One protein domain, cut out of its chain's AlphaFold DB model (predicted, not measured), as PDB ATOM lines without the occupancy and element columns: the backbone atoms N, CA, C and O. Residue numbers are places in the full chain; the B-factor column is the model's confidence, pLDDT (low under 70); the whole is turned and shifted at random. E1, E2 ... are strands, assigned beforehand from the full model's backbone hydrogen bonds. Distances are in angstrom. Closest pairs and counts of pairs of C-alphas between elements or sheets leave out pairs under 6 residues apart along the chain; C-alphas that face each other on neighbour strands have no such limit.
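This is residues 31 to 232 of the 541 residues of an uncharacterized protein of Spongiibacter sp (UniProt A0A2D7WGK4). One long antiparallel sheet of twelve strands, twisted, makes a trough: most of the strands, from E2 onward, bend sharply along their length, and they follow one another side by side in chain order from E1 to E12. Residues 137 to 152, the link from E8 to E9, fold back along the hollow side of the trough, and residues 164 to 175 of the link from E9 to E10 lie over the same side farther along, while residues 219 to 232 make a last loop by the edge strand E12. The printed part has 202 residues with no named helix and twelve named strands, E1 to E12, whose order in the sheet is E1 - E2 - E3 - E4 - E5 - E6 - E7 - E8 - E9 - E10 - E11 - E12. The class is all strand. The whole is compact, with a radius of gyration of the C-alphas of 18.0 A and spans of 57 by 40 by 28 A.

E1 is residues 31 to 33 and begins at C-alpha 31, (18.472, 2.273, -62.607). E2 is residues 39 to 47, 20.0 A long, and E3 is residues 50 to 58, 15.9 A. E4 is residues 63 to 69, 15.6 A, and E5 is residues 75 to 85, 23.8 A. E6, residues 91 to 103, is 29.9 A long and begins at C-alpha 91, (42.183, 5.259, -51.514). E7 is residues 108 to 119, 27.3 A, and E8 is residues 124 to 136, 26.1 A. E9 is residues 153 to 159, 17.7 A, and E10 is residues 184 to 191, 21.6 A. E11 is residues 194 to 204, 24.5 A, and E12 is residues 210 to 218, 23.1 A, ending at C-alpha 218, (42.307, -5.185, -26.188).

The sheet is a meander, each strand the antiparallel neighbour of the one before, and each strand forms a hairpin with the next. Its edge strands are E1 and E12. E1 and E2 have N 32 and O 40 within hydrogen-bond range at 2.8 A. E2 bends by 92 degrees at residue 44 and E3 by 114 degrees at residue 53; across this pair N 45 and O 53 are 2.7 A apart. N 56 and O 65 join E3 and E4 within range at 2.8 A, and N 66 and O 79 join E4 and E5 at 2.8 A. E5 bends by 96 degrees at residue 78, E6 by 87 degrees at residue 98, E7 by 89 degrees at residue 113 and E8 by 100 degrees at residue 129. N 96 and O 80, of E6 and E5, are 2.8 A apart, and N 97 and O 114, of E6 and E7, 2.9 A. N 115 of E7 and O 128 of E8 are 2.9 A apart. E8 and E9 have N 127 and O 158 within range at 2.8 A, while residues 133 to 134 of E8 pair antiparallel with residues 150 to 151. Between E9 and E10, N 155 and O 188 are 2.8 A apart, and between E10 and E11, N 187 and O 200 are 2.8 A apart. E11 bends by 98 degrees at residue 197 and E12 by 54 degrees at residue 213; N 199 and O 216 are 2.8 A apart. Residues 215 to 216 of E12 also pair antiparallel with residues 230 to 231. Among the pairs that are apart are E1 and E12, and E5 and E8.

From edge to edge of the sheet the strands' lines turn by 153 degrees, and the way across it turns by 55 degrees. The two C-alphas farthest apart, those of Gly 48 and Phe 232, are 57.4 A apart. The printed part has no cut. The links E8 to E9, with 16 residues, and E9 to E10, with 24, are long; the other links are tight. The mean pLDDT of the printed part is 84.0, and it is under 70 at residues 33 to 39, 178 to 179 and 207 to 232.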
ATOM      1  N   VAL A  31      18.336   1.414 -63.784       76.94
ATOM      2  CA  VAL A  31      18.472   2.273 -62.607       76.94
ATOM      3  C   VAL A  31      17.382   1.897 -61.604       76.94
ATOM      4  O   VAL A  31      16.195   2.127 -61.829       76.94
ATOM      5  N   LEU A  32      17.789   1.290 -60.495       73.50
ATOM      6  CA  LEU A  32      16.949   0.976 -59.348       73.50
ATOM      7  C   LEU A  32      17.037   2.164 -58.377       73.50
ATOM      8  O   LEU A  32      18.006   2.305 -57.637       73.50
ATOM      9  N   PHE A  33      16.058   3.070 -58.411       64.62
ATOM     10  CA  PHE A  33      16.046   4.232 -57.514       64.62
ATOM     11  C   PHE A  33      15.668   3.852 -56.074       64.62
ATOM     12  O   PHE A  33      14.809   2.987 -55.855       64.62
ATOM     13  N   ASP A  34      16.289   4.545 -55.115       57.47
ATOM     14  CA  ASP A  34      15.915   4.574 -53.698       57.47
ATOM     15  C   ASP A  34      16.121   5.991 -53.119       57.47
ATOM     16  O   ASP A  34      17.173   6.302 -52.566       57.47
ATOM     17  N   GLY A  35      15.125   6.867 -53.314       59.03
ATOM     18  CA  GLY A  35      15.009   8.183 -52.662       59.03
ATOM     19  C   GLY A  35      16.318   8.971 -52.465       59.03
ATOM     20  O   GLY A  35      17.129   9.106 -53.381       59.03
ATOM     21  N   ASP A  36      16.519   9.488 -51.250       52.12
ATOM     22  CA  ASP A  36      17.673  10.314 -50.850       52.12
ATOM     23  C   ASP A  36      19.012   9.540 -50.750       52.12
ATOM     24  O   ASP A  36      20.053  10.141 -50.481       52.12
ATOM     25  N   ALA A  37      19.028   8.213 -50.959       55.34
ATOM     26  CA  ALA A  37      20.215   7.360 -50.792       55.34
ATOM     27  C   ALA A  37      21.091   7.235 -52.061       55.34
ATOM     28  O   ALA A  37      22.174   6.641 -52.015       55.34
ATOM     29  N   GLY A  38      20.659   7.834 -53.176       63.31
ATOM     30  CA  GLY A  38      21.364   7.837 -54.461       63.31
ATOM     31  C   GLY A  38      20.894   6.743 -55.430       63.31
ATOM     32  O   GLY A  38      20.112   5.860 -55.086       63.31
ATOM     33  N   SER A  39      21.351   6.814 -56.684       69.88
ATOM     34  CA  SER A  39      20.994   5.833 -57.713       69.88
ATOM     35  C   SER A  39      21.794   4.535 -57.566       69.88
ATOM     36  O   SER A  39      23.019   4.552 -57.407       69.88
ATOM     37  N   VAL A  40      21.095   3.403 -57.672       82.12
ATOM     38  CA  VAL A  40      21.703   2.080 -57.834       82.12
ATOM     39  C   VAL A  40      21.537   1.643 -59.272       82.12
ATOM     40  O   VAL A  40      20.438   1.687 -59.820       82.12
ATOM     41  N   VAL A  41      22.625   1.205 -59.885       87.56
ATOM     42  CA  VAL A  41      22.603   0.654 -61.237       87.56
ATOM     43  C   VAL A  41      22.728  -0.855 -61.134       87.56
ATOM     44  O   VAL A  41      23.647  -1.357 -60.492       87.56
ATOM     45  N   PHE A  42      21.803  -1.579 -61.752       89.44
ATOM     46  CA  PHE A  42      21.859  -3.028 -61.863       89.44
ATOM     47  C   PHE A  42      21.958  -3.453 -63.326       89.44
ATOM     48  O   PHE A  42      21.179  -3.008 -64.168       89.44
ATOM     49  N   GLU A  43      22.873  -4.368 -63.606       90.69
ATOM     50  CA  GLU A  43      23.034  -5.019 -64.899       90.69
ATOM     51  C   GLU A  43      22.989  -6.535 -64.694       90.69
ATOM     52  O   GLU A  43      23.830  -7.106 -64.000       90.69
ATOM     53  N   GLY A  44      22.004  -7.209 -65.287       90.56
ATOM     54  CA  GLY A  44      21.917  -8.663 -65.210       90.56
ATOM     55  C   GLY A  44      20.501  -9.211 -65.299       90.56
ATOM     56  O   GLY A  44      19.579  -8.587 -65.824       90.56
ATOM     57  N   ARG A  45      20.331 -10.423 -64.775       90.44
ATOM     58  CA  ARG A  45      19.071 -11.156 -64.753       90.44
ATOM     59  C   ARG A  45      18.251 -10.801 -63.515       90.44
ATOM     60  O   ARG A  45      18.691 -11.001 -62.380       90.44
ATOM     61  N   MET A  46      17.020 -10.370 -63.765       85.81
ATOM     62  CA  MET A  46      15.990 -10.108 -62.759       85.81
ATOM     63  C   MET A  46      15.030 -11.297 -62.620       85.81
ATOM     64  O   MET A  46      14.858 -12.081 -63.555       85.81
ATOM     65  N   ASN A  47      14.368 -11.395 -61.472       84.88
ATOM     66  CA  ASN A  47      13.159 -12.184 -61.261       84.88
ATOM     67  C   ASN A  47      12.078 -11.254 -60.684       84.88
ATOM     68  O   ASN A  47      12.152 -10.870 -59.518       84.88
ATOM     69  N   GLY A  48      11.125 -10.827 -61.516       83.94
ATOM     70  CA  GLY A  48      10.262  -9.686 -61.187       83.94
ATOM     71  C   GLY A  48      11.091  -8.412 -60.978       83.94
ATOM     72  O   GLY A  48      11.930  -8.078 -61.817       83.94
ATOM     73  N   ASP A  49      10.897  -7.750 -59.835       82.88
ATOM     74  CA  ASP A  49      11.637  -6.543 -59.428       82.88
ATOM     75  C   ASP A  49      12.881  -6.834 -58.571       82.88
ATOM     76  O   ASP A  49      13.539  -5.903 -58.095       82.88
ATOM     77  N   MET A  50      13.225  -8.112 -58.379       88.19
ATOM     78  CA  MET A  50      14.374  -8.527 -57.576       88.19
ATOM     79  C   MET A  50      15.550  -8.970 -58.455       88.19
ATOM     80  O   MET A  50      15.349  -9.723 -59.417       88.19
ATOM     81  N   PRO A  51      16.789  -8.547 -58.144       89.50
ATOM     82  CA  PRO A  51      17.969  -9.051 -58.831       89.50
ATOM     83  C   PRO A  51      18.162 -10.532 -58.504       89.50
ATOM     84  O   PRO A  51      17.938 -10.965 -57.376       89.50
ATOM     85  N   ARG A  52      18.583 -11.323 -59.495       91.12
ATOM     86  CA  ARG A  52      18.880 -12.754 -59.318       91.12
ATOM     87  C   ARG A  52      20.359 -13.039 -59.556       91.12
ATOM     88  O   ARG A  52      20.989 -13.772 -58.795       91.12
ATOM     89  N   GLU A  53      20.919 -12.475 -60.618       94.38
ATOM     90  CA  GLU A  53      22.324 -12.654 -60.980       94.38
ATOM     91  C   GLU A  53      22.793 -11.503 -61.860       94.38
ATOM     92  O   GLU A  53      22.113 -11.169 -62.825       94.38
ATOM     93  N   GLY A  54      23.928 -10.897 -61.534       93.25
ATOM     94  CA  GLY A  54      24.413  -9.718 -62.237       93.25
ATOM     95  C   GLY A  54      25.314  -8.848 -61.379       93.25
ATOM     96  O   GLY A  54      25.826  -9.282 -60.346       93.25
ATOM     97  N   LYS A  55      25.475  -7.604 -61.810       93.88
ATOM     98  CA  LYS A  55      26.303  -6.583 -61.189       93.88
ATOM     99  C   LYS A  55      25.432  -5.445 -60.673       93.88
ATOM    100  O   LYS A  55      24.539  -4.975 -61.367       93.88
ATOM    101  N   LEU A  56      25.696  -5.005 -59.451       91.44
ATOM    102  CA  LEU A  56      24.980  -3.942 -58.764       91.44
ATOM    103  C   LEU A  56      25.984  -2.893 -58.283       91.44
ATOM    104  O   LEU A  56      26.883  -3.199 -57.500       91.44
ATOM    105  N   VAL A  57      25.848  -1.666 -58.781       90.81
ATOM    106  CA  VAL A  57      26.780  -0.555 -58.567       90.81
ATOM    107  C   VAL A  57      26.093   0.542 -57.762       90.81
ATOM    108  O   VAL A  57      25.058   1.079 -58.161       90.81
ATOM    109  N   PHE A  58      26.697   0.898 -56.632       87.94
ATOM    110  CA  PHE A  58      26.221   1.942 -55.732       87.94
ATOM    111  C   PHE A  58      27.038   3.224 -55.918       87.94
ATOM    112  O   PHE A  58      28.040   3.448 -55.224       87.94
ATOM    113  N   SER A  59      26.587   4.094 -56.823       78.06
ATOM    114  CA  SER A  59      27.310   5.299 -57.258       78.06
ATOM    115  C   SER A  59      27.748   6.210 -56.102       78.06
ATOM    116  O   SER A  59      28.875   6.701 -56.098       78.06
ATOM    117  N   ALA A  60      26.906   6.373 -55.075       76.75
ATOM    118  CA  ALA A  60      27.185   7.239 -53.922       76.75
ATOM    119  C   ALA A  60      28.346   6.753 -53.028       76.75
ATOM    120  O   ALA A  60      28.972   7.548 -52.333       76.75
ATOM    121  N   SER A  61      28.647   5.453 -53.041       76.56
ATOM    122  CA  SER A  61      29.596   4.817 -52.110       76.56
ATOM    123  C   SER A  61      30.771   4.125 -52.801       76.56
ATOM    124  O   SER A  61      31.608   3.529 -52.125       76.56
ATOM    125  N   ARG A  62      30.804   4.149 -54.145       82.31
ATOM    126  CA  ARG A  62      31.762   3.399 -54.978       82.31
ATOM    127  C   ARG A  62      31.866   1.920 -54.583       82.31
ATOM    128  O   ARG A  62      32.935   1.324 -54.678       82.31
ATOM    129  N   SER A  63      30.759   1.356 -54.099       90.12
ATOM    130  CA  SER A  63      30.649  -0.064 -53.791       90.12
ATOM    131  C   SER A  63      30.009  -0.788 -54.965       90.12
ATOM    132  O   SER A  63      29.097  -0.262 -55.604       90.12
ATOM    133  N   GLU A  64      30.477  -1.993 -55.242       94.44
ATOM    134  CA  GLU A  64      29.995  -2.820 -56.342       94.44
ATOM    135  C   GLU A  64      29.878  -4.260 -55.871       94.44
ATOM    136  O   GLU A  64      30.810  -4.786 -55.273       94.44
ATOM    137  N   PHE A  65      28.761  -4.910 -56.172       95.62
ATOM    138  CA  PHE A  65      28.622  -6.351 -56.019       95.62
ATOM    139  C   PHE A  65      28.410  -7.004 -57.381       95.62
ATOM    140  O   PHE A  65      27.586  -6.536 -58.158       95.62
ATOM    141  N   SER A  66      29.105  -8.103 -57.658       97.12
ATOM    142  CA  SER A  66      28.920  -8.918 -58.856       97.12
ATOM    143  C   SER A  66      28.736 -10.379 -58.468       97.12
ATOM    144  O   SER A  66      29.601 -10.968 -57.817       97.12
ATOM    145  N   GLY A  67      27.603 -10.971 -58.845       97.12
ATOM    146  CA  GLY A  67      27.307 -12.371 -58.572       97.12
ATOM    147  C   GLY A  67      25.820 -12.669 -58.446       97.12
ATOM    148  O   GLY A  67      24.979 -12.101 -59.139       97.12
ATOM    149  N   ARG A  68      25.494 -13.616 -57.568       97.50
ATOM    150  CA  ARG A  68      24.142 -14.108 -57.301       97.50
ATOM    151  C   ARG A  68      23.541 -13.428 -56.079       97.50
ATOM    152  O   ARG A  68      24.227 -13.199 -55.080       97.50
ATOM    153  N   PHE A  69      22.236 -13.212 -56.146       95.75
ATOM    154  CA  PHE A  69      21.431 -12.597 -55.097       95.75
ATOM    155  C   PHE A  69      20.465 -13.621 -54.484       95.75
ATOM    156  O   PHE A  69      20.221 -14.691 -55.059       95.75
ATOM    157  N   ASP A  70      19.973 -13.334 -53.282       94.31
ATOM    158  CA  ASP A  70      18.893 -14.084 -52.646       94.31
ATOM    159  C   ASP A  70      17.506 -13.596 -53.096       94.31
ATOM    160  O   ASP A  70      17.384 -12.674 -53.901       94.31
ATOM    161  N   ASP A  71      16.449 -14.236 -52.595       91.19
ATOM    162  CA  ASP A  71      15.070 -13.930 -53.000       91.19
ATOM    163  C   ASP A  71      14.604 -12.534 -52.538       91.19
ATOM    164  O   ASP A  71      13.608 -12.019 -53.040       91.19
ATOM    165  N   ALA A  72      15.333 -11.907 -51.605       89.88
ATOM    166  CA  ALA A  72      15.103 -10.543 -51.135       89.88
ATOM    167  C   ALA A  72      16.005  -9.509 -51.843       89.88
ATOM    168  O   ALA A  72      15.977  -8.326 -51.495       89.88
ATOM    169  N   GLY A  73      16.803  -9.939 -52.825       90.38
ATOM    170  CA  GLY A  73      17.685  -9.085 -53.611       90.38
ATOM    171  C   GLY A  73      19.017  -8.742 -52.939       90.38
ATOM    172  O   GLY A  73      19.764  -7.926 -53.477       90.38
ATOM    173  N   PHE A  74      19.353  -9.340 -51.791       93.56
ATOM    174  CA  PHE A  74      20.651  -9.133 -51.144       93.56
ATOM    175  C   PHE A  74      21.732 -10.029 -51.763       93.56
ATOM    176  O   PHE A  74      21.426 -11.105 -52.285       93.56
ATOM    177  N   PRO A  75      23.016  -9.631 -51.689       95.06
ATOM    178  CA  PRO A  75      24.128 -10.492 -52.069       95.06
ATOM    179  C   PRO A  75      24.036 -11.879 -51.425       95.06
ATOM    180  O   PRO A  75      23.822 -11.999 -50.217       95.06
ATOM    181  N   LYS A  76      24.251 -12.927 -52.226       96.50
ATOM    182  CA  LYS A  76      24.277 -14.329 -51.778       96.50
ATOM    183  C   LYS A  76      25.615 -15.000 -52.058       96.50
ATOM    184  O   LYS A  76      26.148 -15.696 -51.195       96.50
ATOM    185  N   GLU A  77      26.172 -14.806 -53.247       98.00
ATOM    186  CA  GLU A  77      27.470 -15.376 -53.620       98.00
ATOM    187  C   GLU A  77      28.103 -14.586 -54.760       98.00
ATOM    188  O   GLU A  77      27.437 -14.348 -55.763       98.00
ATOM    189  N   GLY A  78      29.367 -14.199 -54.624       97.69
ATOM    190  CA  GLY A  78      30.070 -13.410 -55.629       97.69
ATOM    191  C   GLY A  78      31.151 -12.534 -55.015       97.69
ATOM    192  O   GLY A  78      31.679 -12.844 -53.947       97.69
ATOM    193  N   VAL A  79      31.432 -11.417 -55.682       98.19
ATOM    194  CA  VAL A  79      32.480 -10.467 -55.309       98.19
ATOM    195  C   VAL A  79      31.851  -9.134 -54.920       98.19
ATOM    196  O   VAL A  79      31.126  -8.540 -55.712       98.19
ATOM    197  N   LEU A  80      32.135  -8.656 -53.708       97.75
ATOM    198  CA  LEU A  80      31.820  -7.300 -53.257       97.75
ATOM    199  C   LEU A  80      33.105  -6.473 -53.187       97.75
ATOM    200  O   LEU A  80      34.045  -6.857 -52.497       97.75
ATOM    201  N   THR A  81      33.104  -5.309 -53.820       97.25
ATOM    202  CA  THR A  81      34.198  -4.338 -53.796       97.25
ATOM    203  C   THR A  81      33.736  -3.071 -53.085       97.25
ATOM    204  O   THR A  81      32.660  -2.554 -53.382       97.25
ATOM    205  N   GLN A  82      34.536  -2.558 -52.152       95.25
ATOM    206  CA  GLN A  82      34.289  -1.303 -51.436       95.25
ATOM    207  C   GLN A  82      35.557  -0.451 -51.412       95.25
ATOM    208  O   GLN A  82      36.652  -0.973 -51.218       95.25
ATOM    209  N   VAL A  83      35.415   0.867 -51.555       94.00
ATOM    210  CA  VAL A  83      36.544   1.808 -51.518       94.00
ATOM    211  C   VAL A  83      36.460   2.675 -50.266       94.00
ATOM    212  O   VAL A  83      35.396   3.195 -49.934       94.00
ATOM    213  N   TYR A  84      37.582   2.860 -49.573       93.12
ATOM    214  CA  TYR A  84      37.693   3.772 -48.433       93.12
ATOM    215  C   TYR A  84      39.063   4.459 -48.404       93.12
ATOM    216  O   TYR A  84      40.013   3.977 -49.009       93.12
ATOM    217  N   SER A  85      39.178   5.583 -47.696       92.31
ATOM    218  CA  SER A  85      40.461   6.277 -47.513       92.31
ATOM    219  C   SER A  85      41.146   5.855 -46.217       92.31
ATOM    220  O   SER A  85      40.493   5.753 -45.173       92.31
ATOM    221  N   ASP A  86      42.458   5.645 -46.268       88.44
ATOM    222  CA  ASP A  86      43.284   5.444 -45.076       88.44
ATOM    223  C   ASP A  86      43.583   6.768 -44.347       88.44
ATOM    224  O   ASP A  86      43.220   7.855 -44.800       88.44
ATOM    225  N   ARG A  87      44.276   6.695 -43.202       82.31
ATOM    226  CA  ARG A  87      44.669   7.873 -42.398       82.31
ATOM    227  C   ARG A  87      45.537   8.909 -43.131       82.31
ATOM    228  O   ARG A  87      45.700  10.010 -42.613       82.31
ATOM    229  N   PHE A  88      46.140   8.551 -44.264       81.62
ATOM    230  CA  PHE A  88      46.966   9.431 -45.093       81.62
ATOM    231  C   PHE A  88      46.187   9.980 -46.298       81.62
ATOM    232  O   PHE A  88      46.738  10.741 -47.087       81.62
ATOM    233  N   GLY A  89      44.905   9.624 -46.428       85.69
ATOM    234  CA  GLY A  89      44.046  10.023 -47.536       85.69
ATOM    235  C   GLY A  89      44.193   9.149 -48.783       85.69
ATOM    236  O   GLY A  89      43.569   9.453 -49.798       85.69
ATOM    237  N   GLU A  90      44.969   8.060 -48.735       89.81
ATOM    238  CA  GLU A  90      45.118   7.159 -49.879       89.81
ATOM    239  C   GLU A  90      43.867   6.277 -50.043       89.81
ATOM    240  O   GLU A  90      43.392   5.701 -49.058       89.81
ATOM    241  N   PRO A  91      43.315   6.140 -51.265       93.25
ATOM    242  CA  PRO A  91      42.183   5.259 -51.514       93.25
ATOM    243  C   PRO A  91      42.631   3.793 -51.529       93.25
ATOM    244  O   PRO A  91      43.500   3.401 -52.314       93.25
ATOM    245  N   LEU A  92      42.001   2.985 -50.680       95.50
ATOM    246  CA  LEU A  92      42.177   1.542 -50.577       95.50
ATOM    247  C   LEU A  92      40.905   0.827 -51.037       95.50
ATOM    248  O   LEU A  92      39.791   1.303 -50.809       95.50
ATOM    249  N   THR A  93      41.080  -0.332 -51.665       97.12
ATOM    250  CA  THR A  93      39.988  -1.174 -52.166       97.12
ATOM    251  C   THR A  93      39.924  -2.461 -51.355       97.12
ATOM    252  O   THR A  93      40.901  -3.201 -51.299       97.12
ATOM    253  N   LEU A  94      38.781  -2.727 -50.723       97.31
ATOM    254  CA  LEU A  94      38.451  -3.997 -50.084       97.31
ATOM    255  C   LEU A  94      37.622  -4.842 -51.051       97.31
ATOM    256  O   LEU A  94      36.522  -4.440 -51.422       97.31
ATOM    257  N   THR A  95      38.115  -6.028 -51.382       98.19
ATOM    258  CA  THR A  95      37.417  -7.025 -52.195       98.19
ATOM    259  C   THR A  95      37.092  -8.238 -51.331       98.19
ATOM    260  O   THR A  95      37.993  -8.825 -50.734       98.19
ATOM    261  N   LEU A  96      35.818  -8.616 -51.266       98.50
ATOM    262  CA  LEU A  96      35.297  -9.786 -50.558       98.50
ATOM    263  C   LEU A  96      34.735 -10.778 -51.579       98.50
ATOM    264  O   LEU A  96      33.725 -10.486 -52.214       98.50
ATOM    265  N   ASP A  97      35.365 -11.940 -51.719       98.44
ATOM    266  CA  ASP A  97      34.965 -12.989 -52.665       98.44
ATOM    267  C   ASP A  97      34.489 -14.240 -51.918       98.44
ATOM    268  O   ASP A  97      35.237 -14.869 -51.157       98.44
ATOM    269  N   GLY A  98      33.213 -14.587 -52.086       98.25
ATOM    270  CA  GLY A  98      32.623 -15.751 -51.441       98.25
ATOM    271  C   GLY A  98      31.128 -15.626 -51.199       98.25
ATOM    272  O   GLY A  98      30.366 -15.190 -52.059       98.25
ATOM    273  N   ARG A  99      30.684 -16.086 -50.023       98.38
ATOM    274  CA  ARG A  99      29.259 -16.230 -49.693       98.38
ATOM    275  C   ARG A  99      28.790 -15.159 -48.730       98.38
ATOM    276  O   ARG A  99      29.461 -14.860 -47.743       98.38
ATOM    277  N   PHE A 100      27.580 -14.690 -48.972       97.81
ATOM    278  CA  PHE A 100      26.892 -13.675 -48.200       97.81
ATOM    279  C   PHE A 100      25.585 -14.251 -47.650       97.81
ATOM    280  O   PHE A 100      24.965 -15.133 -48.249       97.81
ATOM    281  N   ARG A 101      25.182 -13.793 -46.467       96.75
ATOM    282  CA  ARG A 101      23.917 -14.173 -45.842       96.75
ATOM    283  C   ARG A 101      23.324 -12.973 -45.132       96.75
ATOM    284  O   ARG A 101      23.903 -12.490 -44.157       96.75
ATOM    285  N   TYR A 102      22.167 -12.532 -45.603       95.19
ATOM    286  CA  TYR A 102      21.396 -11.498 -44.940       95.19
ATOM    287  C   TYR A 102      20.571 -12.083 -43.786       95.19
ATOM    288  O   TYR A 102      19.985 -13.162 -43.896       95.19
ATOM    289  N   ASN A 103      20.550 -11.378 -42.658       92.75
ATOM    290  CA  ASN A 103      19.682 -11.639 -41.520       92.75
ATOM    291  C   ASN A 103      18.738 -10.446 -41.346       92.75
ATOM    292  O   ASN A 103      19.165  -9.373 -40.915       92.75
ATOM    293  N   ALA A 104      17.457 -10.647 -41.661       87.94
ATOM    294  CA  ALA A 104      16.445  -9.598 -41.591       87.94
ATOM    295  C   ALA A 104      16.198  -9.101 -40.156       87.94
ATOM    296  O   ALA A 104      16.068  -7.898 -39.946       87.94
ATOM    297  N   SER A 105      16.196  -9.997 -39.161       89.00
ATOM    298  CA  SER A 105      15.950  -9.640 -37.756       89.00
ATOM    299  C   SER A 105      17.058  -8.757 -37.180       89.00
ATOM    300  O   SER A 105      16.790  -7.823 -36.432       89.00
ATOM    301  N   GLU A 106      18.304  -9.028 -37.566       88.94
ATOM    302  CA  GLU A 106      19.472  -8.250 -37.142       88.94
ATOM    303  C   GLU A 106      19.790  -7.097 -38.103       88.94
ATOM    304  O   GLU A 106      20.683  -6.313 -37.807       88.94
ATOM    305  N   ARG A 107      19.094  -6.979 -39.245       91.44
ATOM    306  CA  ARG A 107      19.436  -6.077 -40.366       91.44
ATOM    307  C   ARG A 107      20.922  -6.140 -40.722       91.44
ATOM    308  O   ARG A 107      21.596  -5.120 -40.849       91.44
ATOM    309  N   GLN A 108      21.443  -7.350 -40.861       93.62
ATOM    310  CA  GLN A 108      22.878  -7.582 -40.942       93.62
ATOM    311  C   GLN A 108      23.224  -8.468 -42.135       93.62
ATOM    312  O   GLN A 108      22.613  -9.515 -42.334       93.62
ATOM    313  N   LEU A 109      24.234  -8.072 -42.908       95.19
ATOM    314  CA  LEU A 109      24.797  -8.880 -43.984       95.19
ATOM    315  C   LEU A 109      26.125  -9.477 -43.519       95.19
ATOM    316  O   LEU A 109      27.083  -8.751 -43.249       95.19
ATOM    317  N   ARG A 110      26.179 -10.806 -43.416       96.75
ATOM    318  CA  ARG A 110      27.388 -11.549 -43.038       96.75
ATOM    319  C   ARG A 110      28.066 -12.111 -44.275       96.75
ATOM    320  O   ARG A 110      27.393 -12.619 -45.166       96.75
ATOM    321  N   PHE A 111      29.388 -12.094 -44.291       98.06
ATOM    322  CA  PHE A 111      30.222 -12.616 -45.365       98.06
ATOM    323  C   PHE A 111      31.172 -13.700 -44.848       98.06
ATOM    324  O   PHE A 111      31.696 -13.613 -43.734       98.06
ATOM    325  N   ARG A 112      31.413 -14.723 -45.675       98.12
ATOM    326  CA  ARG A 112      32.438 -15.752 -45.468       98.12
ATOM    327  C   ARG A 112      33.130 -16.083 -46.784       98.12
ATOM    328  O   ARG A 112      32.489 -16.592 -47.705       98.12
ATOM    329  N   GLY A 113      34.443 -15.897 -46.827       97.94
ATOM    330  CA  GLY A 113      35.226 -16.143 -48.034       97.94
ATOM    331  C   GLY A 113      36.611 -15.518 -47.982       97.94
ATOM    332  O   GLY A 113      37.131 -15.234 -46.896       97.94
ATOM    333  N   ALA A 114      37.204 -15.324 -49.152       98.31
ATOM    334  CA  ALA A 114      38.484 -14.660 -49.290       98.31
ATOM    335  C   ALA A 114      38.319 -13.137 -49.210       98.31
ATOM    336  O   ALA A 114      37.285 -12.596 -49.598       98.31
ATOM    337  N   PHE A 115      39.342 -12.442 -48.725       98.25
ATOM    338  CA  PHE A 115      39.432 -11.000 -48.898       98.25
ATOM    339  C   PHE A 115      40.795 -10.604 -49.438       98.25
ATOM    340  O   PHE A 115      41.803 -11.240 -49.124       98.25
ATOM    341  N   VAL A 116      40.804  -9.512 -50.192       98.12
ATOM    342  CA  VAL A 116      42.007  -8.807 -50.626       98.12
ATOM    343  C   VAL A 116      41.792  -7.326 -50.369       98.12
ATOM    344  O   VAL A 116      40.718  -6.788 -50.621       98.12
ATOM    345  N   LEU A 117      42.817  -6.675 -49.844       97.38
ATOM    346  CA  LEU A 117      42.857  -5.241 -49.638       97.38
ATOM    347  C   LEU A 117      44.015  -4.695 -50.460       97.38
ATOM    348  O   LEU A 117      45.150  -5.113 -50.239       97.38
ATOM    349  N   SER A 118      43.745  -3.802 -51.408       97.19
ATOM    350  CA  SER A 118      44.748  -3.259 -52.329       97.19
ATOM    351  C   SER A 118      44.780  -1.733 -52.329       97.19
ATOM    352  O   SER A 118      43.818  -1.070 -51.939       97.19
ATOM    353  N   ASP A 119      45.915  -1.165 -52.735       94.75
ATOM    354  CA  ASP A 119      46.036   0.272 -52.985       94.75
ATOM    355  C   ASP A 119      45.576   0.661 -54.401       94.75
ATOM    356  O   ASP A 119      45.202  -0.179 -55.224       94.75
ATOM    357  N   SER A 120      45.650   1.955 -54.719       91.06
ATOM    358  CA  SER A 120      45.325   2.495 -56.047       91.06
ATOM    359  C   SER A 120      46.177   1.934 -57.194       91.06
ATOM    360  O   SER A 120      45.776   2.031 -58.351       91.06
ATOM    361  N   LYS A 121      47.335   1.332 -56.892       93.25
ATOM    362  CA  LYS A 121      48.231   0.671 -57.852       93.25
ATOM    363  C   LYS A 121      48.006  -0.846 -57.907       93.25
ATOM    364  O   LYS A 121      48.829  -1.549 -58.486       93.25
ATOM    365  N   GLN A 122      46.926  -1.349 -57.304       91.38
ATOM    366  CA  GLN A 122      46.589  -2.773 -57.203       91.38
ATOM    367  C   GLN A 122      47.632  -3.620 -56.458       91.38
ATOM    368  O   GLN A 122      47.682  -4.840 -56.609       91.38
ATOM    369  N   ARG A 123      48.461  -3.000 -55.610       94.81
ATOM    370  CA  ARG A 123      49.374  -3.746 -54.736       94.81
ATOM    371  C   ARG A 123      48.596  -4.270 -53.540       94.81
ATOM    372  O   ARG A 123      47.903  -3.505 -52.870       94.81
ATOM    373  N   VAL A 124      48.739  -5.560 -53.252       96.12
ATOM    374  CA  VAL A 124      48.086  -6.200 -52.106       96.12
ATOM    375  C   VAL A 124      48.701  -5.693 -50.802       96.12
ATOM    376  O   VAL A 124      49.904  -5.794 -50.570       96.12
ATOM    377  N   LEU A 125      47.855  -5.151 -49.934       95.56
ATOM    378  CA  LEU A 125      48.195  -4.646 -48.607       95.56
ATOM    379  C   LEU A 125      47.800  -5.622 -47.499       95.56
ATOM    380  O   LEU A 125      48.473  -5.662 -46.469       95.56
ATOM    381  N   ALA A 126      46.741  -6.409 -47.697       96.62
ATOM    382  CA  ALA A 126      46.367  -7.524 -46.831       96.62
ATOM    383  C   ALA A 126      45.476  -8.529 -47.566       96.62
ATOM    384  O   ALA A 126      44.759  -8.158 -48.490       96.62
ATOM    385  N   GLU A 127      45.506  -9.791 -47.145       97.69
ATOM    386  CA  GLU A 127      44.716 -10.854 -47.766       97.69
ATOM    387  C   GLU A 127      44.455 -12.041 -46.831       97.69
ATOM    388  O   GLU A 127      45.217 -12.331 -45.902       97.69
ATOM    389  N   SER A 128      43.384 -12.777 -47.114       97.38
ATOM    390  CA  SER A 128      43.147 -14.111 -46.564       97.38
ATOM    391  C   SER A 128      42.269 -14.926 -47.501       97.38
ATOM    392  O   SER A 128      41.340 -14.393 -48.094       97.38
ATOM    393  N   HIS A 129      42.492 -16.239 -47.564       96.44
ATOM    394  CA  HIS A 129      41.601 -17.167 -48.272       96.44
ATOM    395  C   HIS A 129      40.334 -17.511 -47.477       96.44
ATOM    396  O   HIS A 129      39.378 -18.052 -48.030       96.44
ATOM    397  N   LYS A 130      40.332 -17.263 -46.161       96.00
ATOM    398  CA  LYS A 130      39.209 -17.560 -45.266       96.00
ATOM    399  C   LYS A 130      39.081 -16.463 -44.223       96.00
ATOM    400  O   LYS A 130      39.913 -16.337 -43.331       96.00
ATOM    401  N   SER A 131      37.996 -15.716 -44.317       97.56
ATOM    402  CA  SER A 131      37.681 -14.614 -43.425       97.56
ATOM    403  C   SER A 131      36.182 -14.518 -43.175       97.56
ATOM    404  O   SER A 131      35.379 -15.156 -43.864       97.56
ATOM    405  N   GLN A 132      35.813 -13.759 -42.149       97.69
ATOM    406  CA  GLN A 132      34.424 -13.492 -41.793       97.69
ATOM    407  C   GLN A 132      34.261 -11.999 -41.581       97.69
ATOM    408  O   GLN A 132      35.062 -11.374 -40.882       97.69
ATOM    409  N   TRP A 133      33.233 -11.451 -42.211       97.31
ATOM    410  CA  TRP A 133      32.975 -10.026 -42.175       97.31
ATOM    411  C   TRP A 133      31.488  -9.754 -42.010       97.31
ATOM    412  O   TRP A 133      30.647 -10.601 -42.316       97.31
ATOM    413  N   VAL A 134      31.173  -8.553 -41.553       95.62
ATOM    414  CA  VAL A 134      29.819  -8.130 -41.232       95.62
ATOM    415  C   VAL A 134      29.588  -6.672 -41.603       95.62
ATOM    416  O   VAL A 134      30.472  -5.829 -41.437       95.62
ATOM    417  N   SER A 135      28.390  -6.375 -42.094       94.12
ATOM    418  CA  SER A 135      27.906  -5.014 -42.306       94.12
ATOM    419  C   SER A 135      26.475  -4.858 -41.789       94.12
ATOM    420  O   SER A 135      25.627  -5.731 -41.991       94.12
ATOM    421  N   GLN A 136      26.223  -3.751 -41.092       91.12
ATOM    422  CA  GLN A 136      24.955  -3.441 -40.436       91.12
ATOM    423  C   GLN A 136      24.161  -2.465 -41.309       91.12
ATOM    424  O   GLN A 136      24.611  -1.346 -41.541       91.12
ATOM    425  N   TYR A 137      22.983  -2.865 -41.778       86.00
ATOM    426  CA  TYR A 137      22.154  -2.037 -42.651       86.00
ATOM    427  C   TYR A 137      21.271  -1.071 -41.845       86.00
ATOM    428  O   TYR A 137      20.677  -1.472 -40.837       86.00
ATOM    429  N   PRO A 138      21.105   0.184 -42.306       80.56
ATOM    430  CA  PRO A 138      20.190   1.130 -41.670       80.56
ATOM    431  C   PRO A 138      18.718   0.731 -41.878       80.56
ATOM    432  O   PRO A 138      17.913   0.829 -40.950       80.56
ATOM    433  N   ALA A 139      18.370   0.198 -43.053       81.38
ATOM    434  CA  ALA A 139      17.042  -0.321 -43.376       81.38
ATOM    435  C   ALA A 139      17.139  -1.658 -44.127       81.38
ATOM    436  O   ALA A 139      18.166  -1.968 -44.728       81.38
ATOM    437  N   ALA A 140      16.074  -2.461 -44.087       83.12
ATOM    438  CA  ALA A 140      16.020  -3.782 -44.719       83.12
ATOM    439  C   ALA A 140      15.773  -3.705 -46.238       83.12
ATOM    440  O   ALA A 140      14.855  -4.326 -46.761       83.12
ATOM    441  N   VAL A 141      16.585  -2.907 -46.937       84.94
ATOM    442  CA  VAL A 141      16.455  -2.616 -48.368       84.94
ATOM    443  C   VAL A 141      17.800  -2.867 -49.053       84.94
ATOM    444  O   VAL A 141      18.802  -2.249 -48.699       84.94
ATOM    445  N   PHE A 142      17.832  -3.763 -50.047       84.56
ATOM    446  CA  PHE A 142      19.067  -4.135 -50.761       84.56
ATOM    447  C   PHE A 142      19.640  -3.006 -51.634       84.56
ATOM    448  O   PHE A 142      20.815  -3.032 -51.991       84.56
ATOM    449  N   ARG A 143      18.802  -2.018 -51.978       85.19
ATOM    450  CA  ARG A 143      19.167  -0.829 -52.767       85.19
ATOM    451  C   ARG A 143      19.988   0.183 -51.965       85.19
ATOM    452  O   ARG A 143      20.572   1.091 -52.540       85.19
ATOM    453  N   ILE A 144      20.110   0.006 -50.654       83.62
ATOM    454  CA  ILE A 144      21.028   0.808 -49.849       83.62
ATOM    455  C   ILE A 144      22.415   0.183 -49.937       83.62
ATOM    456  O   ILE A 144      22.580  -1.021 -49.721       83.62
ATOM    457  N   SER A 145      23.423   1.010 -50.223       84.25
ATOM    458  CA  SER A 145      24.805   0.539 -50.219       84.25
ATOM    459  C   SER A 145      25.172  -0.042 -48.852       84.25
ATOM    460  O   SER A 145      24.929   0.620 -47.835       84.25
ATOM    461  N   PRO A 146      25.768  -1.249 -48.792       86.00
ATOM    462  CA  PRO A 146      26.271  -1.764 -47.534       86.00
ATOM    463  C   PRO A 146      27.300  -0.781 -46.974       86.00
ATOM    464  O   PRO A 146      28.257  -0.430 -47.675       86.00
ATOM    465  N   PRO A 147      27.195  -0.389 -45.691       89.56
ATOM    466  CA  PRO A 147      28.313   0.250 -45.018       89.56
ATOM    467  C   PRO A 147      29.581  -0.594 -45.170       89.56
ATOM    468  O   PRO A 147      29.509  -1.814 -45.372       89.56
ATOM    469  N   LEU A 148      30.750   0.048 -45.070       91.81
ATOM    470  CA  LEU A 148      32.038  -0.648 -45.129       91.81
ATOM    471  C   LEU A 148      31.986  -1.878 -44.213       91.81
ATOM    472  O   LEU A 148      31.529  -1.754 -43.076       91.81
ATOM    473  N   PHE A 149      32.410  -3.043 -44.696       94.94
ATOM    474  CA  PHE A 149      32.396  -4.281 -43.919       94.94
ATOM    475  C   PHE A 149      33.440  -4.256 -42.794       94.94
ATOM    476  O   PHE A 149      34.512  -3.663 -42.907       94.94
ATOM    477  N   ALA A 150      33.122  -4.877 -41.657       94.56
ATOM    478  CA  ALA A 150      34.040  -5.070 -40.534       94.56
ATOM    479  C   ALA A 150      34.396  -6.545 -40.375       94.56
ATOM    480  O   ALA A 150      33.554  -7.394 -40.642       94.56
ATOM    481  N   MET A 151      35.603  -6.851 -39.902       95.62
ATOM    482  CA  MET A 151      35.952  -8.220 -39.521       95.62
ATOM    483  C   MET A 151      35.139  -8.677 -38.305       95.62
ATOM    484  O   MET A 151      34.814  -7.879 -37.425       95.62
ATOM    485  N   GLU A 152      34.858  -9.977 -38.233       94.94
ATOM    486  CA  GLU A 152      34.127 -10.582 -37.119       94.94
ATOM    487  C   GLU A 152      34.688 -11.952 -36.726       94.94
ATOM    488  O   GLU A 152      35.158 -12.714 -37.567       94.94
ATOM    489  N   GLY A 153      34.640 -12.287 -35.438       93.50
ATOM    490  CA  GLY A 153      35.097 -13.569 -34.916       93.50
ATOM    491  C   GLY A 153      36.608 -13.767 -35.038       93.50
ATOM    492  O   GLY A 153      37.385 -12.819 -35.159       93.50
ATOM    493  N   LYS A 154      37.045 -15.028 -34.986       93.94
ATOM    494  CA  LYS A 154      38.465 -15.385 -35.074       93.94
ATOM    495  C   LYS A 154      38.955 -15.244 -36.513       93.94
ATOM    496  O   LYS A 154      38.493 -15.960 -37.399       93.94
ATOM    497  N   GLN A 155      39.926 -14.363 -36.713       95.25
ATOM    498  CA  GLN A 155      40.547 -14.063 -37.994       95.25
ATOM    499  C   GLN A 155      42.023 -14.443 -37.999       95.25
ATOM    500  O   GLN A 155      42.747 -14.251 -37.018       95.25
ATOM    501  N   GLN A 156      42.470 -14.942 -39.149       95.31
ATOM    502  CA  GLN A 156      43.878 -15.049 -39.491       95.31
ATOM    503  C   GLN A 156      44.074 -14.546 -40.918       95.31
ATOM    504  O   GLN A 156      43.401 -15.012 -41.839       95.31
ATOM    505  N   TYR A 157      44.993 -13.603 -41.101       96.44
ATOM    506  CA  TYR A 157      45.242 -12.988 -42.399       96.44
ATOM    507  C   TYR A 157      46.691 -12.534 -42.542       96.44
ATOM    508  O   TYR A 157      47.423 -12.425 -41.555       96.44
ATOM    509  N   ARG A 158      47.116 -12.305 -43.784       95.94
ATOM    510  CA  ARG A 158      48.427 -11.746 -44.098       95.94
ATOM    511  C   ARG A 158      48.293 -10.249 -44.343       95.94
ATOM    512  O   ARG A 158      47.345  -9.814 -44.982       95.94
ATOM    513  N   GLN A 159      49.232  -9.466 -43.833       95.38
ATOM    514  CA  GLN A 159      49.283  -8.014 -43.965       95.38
ATOM    515  C   GLN A 159      50.689  -7.606 -44.408       95.38
ATOM    516  O   GLN A 159      51.681  -8.111 -43.896       95.38
ATOM    517  N   TYR A 160      50.788  -6.708 -45.378       93.31
ATOM    518  CA  TYR A 160      52.047  -6.273 -45.990       93.31
ATOM    519  C   TYR A 160      52.413  -4.840 -45.591       93.31
ATOM    520  O   TYR A 160      53.593  -4.496 -45.512       93.31
ATOM    521  N   ARG A 161      51.408  -4.015 -45.274       89.12
ATOM    522  CA  ARG A 161      51.566  -2.629 -44.812       89.12
ATOM    523  C   ARG A 161      51.280  -2.519 -43.318       89.12
ATOM    524  O   ARG A 161      50.380  -3.170 -42.802       89.12
ATOM    525  N   ARG A 162      52.023  -1.663 -42.615       84.88
ATOM    526  CA  ARG A 162      51.881  -1.496 -41.161       84.88
ATOM    527  C   ARG A 162      50.511  -0.976 -40.732       84.88
ATOM    528  O   ARG A 162      50.023  -1.405 -39.703       84.88
ATOM    529  N   ASP A 163      49.883  -0.097 -41.499       88.38
ATOM    530  CA  ASP A 163      48.549   0.420 -41.191       88.38
ATOM    531  C   ASP A 163      47.691   0.393 -42.454       88.38
ATOM    532  O   ASP A 163      48.144   0.816 -43.517       88.38
ATOM    533  N   ILE A 164      46.487  -0.154 -42.322       90.75
ATOM    534  CA  ILE A 164      45.506  -0.341 -43.400       90.75
ATOM    535  C   ILE A 164      44.096   0.068 -42.946       90.75
ATOM    536  O   ILE A 164      43.119  -0.187 -43.649       90.75
ATOM    537  N   SER A 165      43.966   0.669 -41.759       90.31
ATOM    538  CA  SER A 165      42.668   1.051 -41.207       90.31
ATOM    539  C   SER A 165      42.056   2.259 -41.938       90.31
ATOM    540  O   SER A 165      42.788   3.156 -42.368       90.31
ATOM    541  N   PRO A 166      40.716   2.340 -42.038       90.19
ATOM    542  CA  PRO A 166      40.033   3.524 -42.557       90.19
ATOM    543  C   PRO A 166      40.297   4.772 -41.705       90.19
ATOM    544  O   PRO A 166      40.333   4.687 -40.477       90.19
ATOM    545  N   ALA A 167      40.397   5.948 -42.331       87.50
ATOM    546  CA  ALA A 167      40.682   7.221 -41.658       87.50
ATOM    547  C   ALA A 167      39.675   7.564 -40.548       87.50
ATOM    548  O   ALA A 167      40.045   7.994 -39.458       87.50
ATOM    549  N   ASN A 168      38.389   7.343 -40.824       84.06
ATOM    550  CA  ASN A 168      37.282   7.602 -39.903       84.06
ATOM    551  C   ASN A 168      37.097   6.494 -38.850       84.06
ATOM    552  O   ASN A 168      36.287   6.642 -37.936       84.06
ATOM    553  N   ALA A 169      37.837   5.388 -38.965       83.75
ATOM    554  CA  ALA A 169      37.780   4.250 -38.059       83.75
ATOM    555  C   ALA A 169      39.177   3.615 -37.890       83.75
ATOM    556  O   ALA A 169      39.366   2.440 -38.217       83.75
ATOM    557  N   PRO A 170      40.164   4.348 -37.331       79.06
ATOM    558  CA  PRO A 170      41.577   3.949 -37.325       79.06
ATOM    559  C   PRO A 170      41.878   2.673 -36.519       79.06
ATOM    560  O   PRO A 170      42.999   2.183 -36.525       79.06
ATOM    561  N   ARG A 171      40.886   2.132 -35.803       79.44
ATOM    562  CA  ARG A 171      41.001   0.957 -34.921       79.44
ATOM    563  C   ARG A 171      40.294  -0.286 -35.461       79.44
ATOM    564  O   ARG A 171      40.167  -1.276 -34.746       79.44
ATOM    565  N   ARG A 172      39.759  -0.209 -36.680       84.75
ATOM    566  CA  ARG A 172      38.955  -1.278 -37.283       84.75
ATOM    567  C   ARG A 172      39.806  -2.473 -37.711       84.75
ATOM    568  O   ARG A 172      39.345  -3.606 -37.645       84.75
ATOM    569  N   LEU A 173      41.043  -2.220 -38.128       89.12
ATOM    570  CA  LEU A 173      42.053  -3.226 -38.442       89.12
ATOM    571  C   LEU A 173      43.291  -2.995 -37.568       89.12
ATOM    572  O   LEU A 173      43.442  -1.945 -36.943       89.12
ATOM    573  N   LEU A 174      44.158  -4.003 -37.485       87.06
ATOM    574  CA  LEU A 174      45.345  -3.934 -36.640       87.06
ATOM    575  C   LEU A 174      46.457  -3.131 -37.320       87.06
ATOM    576  O   LEU A 174      46.894  -3.456 -38.426       87.06
ATOM    577  N   SER A 175      46.934  -2.097 -36.629       85.81
ATOM    578  CA  SER A 175      48.125  -1.345 -37.020       85.81
ATOM    579  C   SER A 175      49.356  -1.966 -36.361       85.81
ATOM    580  O   SER A 175      49.329  -2.278 -35.180       85.81
ATOM    581  N   ILE A 176      50.439  -2.135 -37.109       81.56
ATOM    582  CA  ILE A 176      51.691  -2.759 -36.674       81.56
ATOM    583  C   ILE A 176      52.660  -1.650 -36.274       81.56
ATOM    584  O   ILE A 176      53.084  -0.830 -37.100       81.56
ATOM    585  N   TYR A 177      53.027  -1.601 -34.999       73.69
ATOM    586  CA  TYR A 177      53.830  -0.516 -34.437       73.69
ATOM    587  C   TYR A 177      55.338  -0.757 -34.564       73.69
ATOM    588  O   TYR A 177      56.115   0.197 -34.481       73.69
ATOM    589  N   ARG A 178      55.768  -1.986 -34.867       65.81
ATOM    590  CA  ARG A 178      57.183  -2.285 -35.133       65.81
ATOM    591  C   ARG A 178      57.708  -1.615 -36.415       65.81
ATOM    592  O   ARG A 178      57.061  -1.731 -37.458       65.81
ATOM    593  N   PRO A 179      58.899  -0.976 -36.393       68.56
ATOM    594  CA  PRO A 179      59.537  -0.380 -37.570       68.56
ATOM    595  C   PRO A 179      60.218  -1.448 -38.445       68.56
ATOM    596  O   PRO A 179      61.403  -1.370 -38.746       68.56
ATOM    597  N   VAL A 180      59.465  -2.475 -38.833       70.00
ATOM    598  CA  VAL A 180      59.922  -3.556 -39.713       70.00
ATOM    599  C   VAL A 180      58.969  -3.689 -40.896       70.00
ATOM    600  O   VAL A 180      57.812  -3.278 -40.816       70.00
ATOM    601  N   SER A 181      59.451  -4.274 -41.990       76.81
ATOM    602  CA  SER A 181      58.647  -4.538 -43.187       76.81
ATOM    603  C   SER A 181      58.033  -5.938 -43.150       76.81
ATOM    604  O   SER A 181      58.643  -6.874 -42.623       76.81
ATOM    605  N   GLY A 182      56.831  -6.071 -43.718       75.69
ATOM    606  CA  GLY A 182      56.120  -7.344 -43.845       75.69
ATOM    607  C   GLY A 182      56.799  -8.325 -44.816       75.69
ATOM    608  O   GLY A 182      57.865  -8.015 -45.354       75.69
ATOM    609  N   PRO A 183      56.192  -9.500 -45.059       90.12
ATOM    610  CA  PRO A 183      54.820  -9.868 -44.705       90.12
ATOM    611  C   PRO A 183      54.612 -10.220 -43.226       90.12
ATOM    612  O   PRO A 183      55.479 -10.778 -42.550       90.12
ATOM    613  N   PHE A 184      53.412  -9.920 -42.739       89.88
ATOM    614  CA  PHE A 184      52.955 -10.182 -41.381       89.88
ATOM    615  C   PHE A 184      51.790 -11.163 -41.387       89.88
ATOM    616  O   PHE A 184      50.858 -10.999 -42.164       89.88
ATOM    617  N   ILE A 185      51.798 -12.152 -40.502       92.62
ATOM    618  CA  ILE A 185      50.656 -13.017 -40.215       92.62
ATOM    619  C   ILE A 185      49.979 -12.501 -38.954       92.62
ATOM    620  O   ILE A 185      50.542 -12.563 -37.861       92.62
ATOM    621  N   VAL A 186      48.757 -12.017 -39.110       92.81
ATOM    622  CA  VAL A 186      47.936 -11.475 -38.035       92.81
ATOM    623  C   VAL A 186      46.933 -12.534 -37.598       92.81
ATOM    624  O   VAL A 186      46.249 -13.122 -38.433       92.81
ATOM    625  N   LYS A 187      46.843 -12.784 -36.291       93.00
ATOM    626  CA  LYS A 187      45.822 -13.626 -35.656       93.00
ATOM    627  C   LYS A 187      45.102 -12.807 -34.598       93.00
ATOM    628  O   LYS A 187      45.737 -12.363 -33.647       93.00
ATOM    629  N   ALA A 188      43.799 -12.614 -34.739       91.69
ATOM    630  CA  ALA A 188      43.026 -11.796 -33.811       91.69
ATOM    631  C   ALA A 188      41.572 -12.255 -33.737       91.69
ATOM    632  O   ALA A 188      41.062 -12.885 -34.659       91.69
ATOM    633  N   ASN A 189      40.899 -11.934 -32.637       92.00
ATOM    634  CA  ASN A 189      39.456 -12.089 -32.525       92.00
ATOM    635  C   ASN A 189      38.789 -10.722 -32.671       92.00
ATOM    636  O   ASN A 189      39.269  -9.762 -32.078       92.00
ATOM    637  N   TYR A 190      37.691 -10.644 -33.414       91.94
ATOM    638  CA  TYR A 190      36.916  -9.425 -33.614       91.94
ATOM    639  C   TYR A 190      35.496  -9.575 -33.068       91.94
ATOM    640  O   TYR A 190      34.888 -10.639 -33.171       91.94
ATOM    641  N   GLN A 191      34.960  -8.495 -32.511       87.38
ATOM    642  CA  GLN A 191      33.568  -8.377 -32.089       87.38
ATOM    643  C   GLN A 191      33.088  -6.960 -32.395       87.38
ATOM    644  O   GLN A 191      33.785  -5.995 -32.075       87.38
ATOM    645  N   ASP A 192      31.928  -6.842 -33.041       84.44
ATOM    646  CA  ASP A 192      31.356  -5.564 -33.487       84.44
ATOM    647  C   ASP A 192      32.337  -4.732 -34.336       84.44
ATOM    648  O   ASP A 192      32.417  -3.509 -34.230       84.44
ATOM    649  N   GLY A 193      33.149  -5.410 -35.156       85.94
ATOM    650  CA  GLY A 193      34.123  -4.761 -36.033       85.94
ATOM    651  C   GLY A 193      35.378  -4.219 -35.353       85.94
ATOM    652  O   GLY A 193      36.155  -3.515 -35.997       85.94
ATOM    653  N   LEU A 194      35.590  -4.538 -34.075       86.88
ATOM    654  CA  LEU A 194      36.776  -4.158 -33.314       86.88
ATOM    655  C   LEU A 194      37.533  -5.407 -32.855       86.88
ATOM    656  O   LEU A 194      36.889  -6.405 -32.522       86.88
ATOM    657  N   PRO A 195      38.877  -5.377 -32.797       86.25
ATOM    658  CA  PRO A 195      39.636  -6.474 -32.203       86.25
ATOM    659  C   PRO A 195      39.216  -6.670 -30.734       86.25
ATOM    660  O   PRO A 195      38.649  -5.771 -30.129       86.25
ATOM    661  N   ARG A 196      39.431  -7.846 -30.143       82.75
ATOM    662  CA  ARG A 196      39.099  -8.186 -28.747       82.75
ATOM    663  C   ARG A 196      40.116  -9.174 -28.189       82.75
ATOM    664  O   ARG A 196      40.559 -10.074 -28.902       82.75
ATOM    665  N   GLY A 197      40.408  -9.071 -26.893       74.44
ATOM    666  CA  GLY A 197      41.317  -9.997 -26.221       74.44
ATOM    667  C   GLY A 197      42.751  -9.780 -26.688       74.44
ATOM    668  O   GLY A 197      43.253  -8.668 -26.588       74.44
ATOM    669  N   VAL A 198      43.407 -10.822 -27.194       76.75
ATOM    670  CA  VAL A 198      44.807 -10.755 -27.637       76.75
ATOM    671  C   VAL A 198      44.879 -10.918 -29.150       76.75
ATOM    672  O   VAL A 198      44.408 -11.917 -29.693       76.75
ATOM    673  N   ALA A 199      45.505  -9.958 -29.827       77.75
ATOM    674  CA  ALA A 199      45.978 -10.130 -31.191       77.75
ATOM    675  C   ALA A 199      47.462 -10.500 -31.188       77.75
ATOM    676  O   ALA A 199      48.249  -9.915 -30.449       77.75
ATOM    677  N   GLN A 200      47.846 -11.445 -32.038       82.88
ATOM    678  CA  GLN A 200      49.220 -11.889 -32.227       82.88
ATOM    679  C   GLN A 200      49.649 -11.600 -33.665       82.88
ATOM    680  O   GLN A 200      49.020 -12.070 -34.613       82.88
ATOM    681  N   ILE A 201      50.738 -10.858 -33.824       82.94
ATOM    682  CA  ILE A 201      51.299 -10.482 -35.119       82.94
ATOM    683  C   ILE A 201      52.657 -11.156 -35.250       82.94
ATOM    684  O   ILE A 201      53.542 -10.982 -34.412       82.94
ATOM    685  N   ARG A 202      52.820 -11.943 -36.310       80.44
ATOM    686  CA  ARG A 202      54.065 -12.639 -36.636       80.44
ATOM    687  C   ARG A 202      54.661 -12.062 -37.904       80.44
ATOM    688  O   ARG A 202      53.914 -11.802 -38.834       80.44
ATOM    689  N   ARG A 203      55.975 -11.896 -37.986       80.06
ATOM    690  CA  ARG A 203      56.657 -11.623 -39.256       80.06
ATOM    691  C   ARG A 203      57.057 -12.944 -39.896       80.06
ATOM    692  O   ARG A 203      57.481 -13.859 -39.195       80.06
ATOM    693  N   GLU A 204      56.891 -13.042 -41.208       77.94
ATOM    694  CA  GLU A 204      57.363 -14.173 -42.005       77.94
ATOM    695  C   GLU A 204      58.633 -13.753 -42.755       77.94
ATOM    696  O   GLU A 204      58.645 -12.740 -43.456       77.94
ATOM    697  N   LEU A 205      59.723 -14.489 -42.537       70.06
ATOM    698  CA  LEU A 205      61.008 -14.267 -43.198       70.06
ATOM    699  C   LEU A 205      61.018 -14.890 -44.595       70.06
ATOM    700  O   LEU A 205      60.219 -15.773 -44.905       70.06
ATOM    701  N   SER A 206      61.992 -14.491 -45.415       72.62
ATOM    702  CA  SER A 206      62.254 -15.112 -46.721       72.62
ATOM    703  C   SER A 206      62.546 -16.614 -46.622       72.62
ATOM    704  O   SER A 206      62.246 -17.353 -47.551       72.62
ATOM    705  N   SER A 207      63.071 -17.077 -45.484       68.88
ATOM    706  CA  SER A 207      63.291 -18.494 -45.173       68.88
ATOM    707  C   SER A 207      62.004 -19.274 -44.857       68.88
ATOM    708  O   SER A 207      62.069 -20.472 -44.600       68.88
ATOM    709  N   GLY A 208      60.840 -18.615 -44.810       67.56
ATOM    710  CA  GLY A 208      59.559 -19.206 -44.408       67.56
ATOM    711  C   GLY A 208      59.366 -19.330 -42.891       67.56
ATOM    712  O   GLY A 208      58.272 -19.662 -42.432       67.56
ATOM    713  N   GLN A 209      60.398 -19.024 -42.099       63.56
ATOM    714  CA  GLN A 209      60.299 -18.970 -40.642       63.56
ATOM    715  C   GLN A 209      59.379 -17.833 -40.200       63.56
ATOM    716  O   GLN A 209      59.347 -16.754 -40.800       63.56
ATOM    717  N   ARG A 210      58.634 -18.071 -39.118       65.75
ATOM    718  CA  ARG A 210      57.693 -17.110 -38.547       65.75
ATOM    719  C   ARG A 210      58.045 -16.852 -37.096       65.75
ATOM    720  O   ARG A 210      58.283 -17.789 -36.349       65.75
ATOM    721  N   TYR A 211      58.001 -15.594 -36.694       62.53
ATOM    722  CA  TYR A 211      58.252 -15.204 -35.312       62.53
ATOM    723  C   TYR A 211      57.283 -14.116 -34.906       62.53
ATOM    724  O   TYR A 211      56.888 -13.283 -35.723       62.53
ATOM    725  N   VAL A 212      56.858 -14.141 -33.653       67.88
ATOM    726  CA  VAL A 212      55.943 -13.135 -33.129       67.88
ATOM    727  C   VAL A 212      56.735 -11.845 -32.914       67.88
ATOM    728  O   VAL A 212      57.818 -11.847 -32.337       67.88
ATOM    729  N   ILE A 213      56.216 -10.744 -33.452       65.06
ATOM    730  CA  ILE A 213      56.843  -9.415 -33.376       65.06
ATOM    731  C   ILE A 213      56.045  -8.435 -32.522       65.06
ATOM    732  O   ILE A 213      56.529  -7.355 -32.174       65.06
ATOM    733  N   GLU A 214      54.788  -8.772 -32.246       68.31
ATOM    734  CA  GLU A 214      53.873  -7.896 -31.538       68.31
ATOM    735  C   GLU A 214      52.681  -8.695 -31.004       68.31
ATOM    736  O   GLU A 214      52.067  -9.471 -31.747       68.31
ATOM    737  N   ARG A 215      52.323  -8.488 -29.732       67.56
ATOM    738  CA  ARG A 215      50.990  -8.827 -29.223       67.56
ATOM    739  C   ARG A 215      50.285  -7.562 -28.774       67.56
ATOM    740  O   ARG A 215      50.853  -6.744 -28.052       67.56
ATOM    741  N   GLN A 216      49.037  -7.418 -29.192       69.31
ATOM    742  CA  GLN A 216      48.203  -6.279 -28.827       69.31
ATOM    743  C   GLN A 216      47.049  -6.769 -27.961       69.31
ATOM    744  O   GLN A 216      46.309  -7.669 -28.365       69.31
ATOM    745  N   TYR A 217      46.916  -6.190 -26.769       65.81
ATOM    746  CA  TYR A 217      45.841  -6.507 -25.839       65.81
ATOM    747  C   TYR A 217      44.721  -5.479 -25.951       65.81
ATOM    748  O   TYR A 217      44.934  -4.266 -25.963       65.81
ATOM    749  N   PHE A 218      43.497  -5.984 -26.012       68.56
ATOM    750  CA  PHE A 218      42.307  -5.185 -26.188       68.56
ATOM    751  C   PHE A 218      41.258  -5.513 -25.131       68.56
ATOM    752  O   PHE A 218      40.544  -6.518 -25.228       68.56
ATOM    753  N   ASN A 219      41.132  -4.622 -24.147       58.28
ATOM    754  CA  ASN A 219      40.084  -4.664 -23.135       58.28
ATOM    755  C   ASN A 219      39.170  -3.437 -23.274       58.28
ATOM    756  O   ASN A 219      39.563  -2.321 -22.951       58.28
ATOM    757  N   TYR A 220      37.945  -3.643 -23.761       56.03
ATOM    758  CA  TYR A 220      36.978  -2.560 -23.997       56.03
ATOM    759  C   TYR A 220      35.967  -2.375 -22.859       56.03
ATOM    760  O   TYR A 220      35.006  -1.629 -23.018       56.03
ATOM    761  N   GLN A 221      36.178  -3.019 -21.707       43.62
ATOM    762  CA  GLN A 221      35.330  -2.839 -20.522       43.62
ATOM    763  C   GLN A 221      35.670  -1.566 -19.721       43.62
ATOM    764  O   GLN A 221      34.938  -1.216 -18.799       43.62
ATOM    765  N   LEU A 222      36.738  -0.842 -20.082       39.84
ATOM    766  CA  LEU A 222      37.110   0.441 -19.481       39.84
ATOM    767  C   LEU A 222      36.815   1.589 -20.472       39.84
ATOM    768  O   LEU A 222      37.539   1.748 -21.459       39.84
ATOM    769  N   PRO A 223      35.771   2.409 -20.236       39.53
ATOM    770  CA  PRO A 223      35.289   3.415 -21.193       39.53
ATOM    771  C   PRO A 223      36.310   4.495 -21.574       39.53
ATOM    772  O   PRO A 223      36.177   5.083 -22.650       39.53
ATOM    773  N   ASP A 224      37.338   4.702 -20.745       39.53
ATOM    774  CA  ASP A 224      38.337   5.776 -20.879       39.53
ATOM    775  C   ASP A 224      39.754   5.251 -21.181       39.53
ATOM    776  O   ASP A 224      40.686   6.020 -21.392       39.53
ATOM    777  N   GLN A 225      39.920   3.928 -21.231       42.44
ATOM    778  CA  GLN A 225      41.200   3.236 -21.362       42.44
ATOM    779  C   GLN A 225      41.098   2.244 -22.530       42.44
ATOM    780  O   GLN A 225      41.039   1.030 -22.369       42.44
ATOM    781  N   ARG A 226      40.984   2.795 -23.748       46.47
ATOM    782  CA  ARG A 226      40.577   2.054 -24.963       46.47
ATOM    783  C   ARG A 226      41.725   1.436 -25.778       46.47
ATOM    784  O   ARG A 226      41.475   0.982 -26.894       46.47
ATOM    785  N   SER A 227      42.935   1.422 -25.222       39.50
ATOM    786  CA  SER A 227      44.099   0.631 -25.643       39.50
ATOM    787  C   SER A 227      45.001   0.494 -24.421       39.50
ATOM    788  O   SER A 227      45.591   1.489 -24.013       39.50
ATOM    789  N   HIS A 228      45.099  -0.684 -23.809       38.62
ATOM    790  CA  HIS A 228      46.074  -0.904 -22.744       38.62
ATOM    791  C   HIS A 228      46.891  -2.149 -23.053       38.62
ATOM    792  O   HIS A 228      46.337  -3.219 -23.291       38.62
ATOM    793  N   TYR A 229      48.207  -1.944 -22.996       41.44
ATOM    794  CA  TYR A 229      49.286  -2.924 -23.083       41.44
ATOM    795  C   TYR A 229      49.690  -3.312 -24.517       41.44
ATOM    796  O   TYR A 229      49.171  -4.239 -25.138       41.44
ATOM    797  N   PHE A 230      50.687  -2.581 -25.024       37.91
ATOM    798  CA  PHE A 230      51.580  -3.064 -26.071       37.91
ATOM    799  C   PHE A 230      52.477  -4.128 -25.440       37.91
ATOM    800  O   PHE A 230      53.245  -3.811 -24.534       37.91
ATOM    801  N   TYR A 231      52.397  -5.373 -25.900       38.66
ATOM    802  CA  TYR A 231      53.460  -6.335 -25.632       38.66
ATOM    803  C   TYR A 231      54.396  -6.306 -26.828       38.66
ATOM    804  O   TYR A 231      54.101  -6.809 -27.921       38.66
ATOM    805  N   PHE A 232      55.521  -5.643 -26.617       37.31
ATOM    806  CA  PHE A 232      56.638  -5.660 -27.531       37.31
ATOM    807  C   PHE A 232      57.297  -7.038 -27.429       37.31
ATOM    808  O   PHE A 232      58.101  -7.253 -26.541       37.31
TER     809      PHE A 232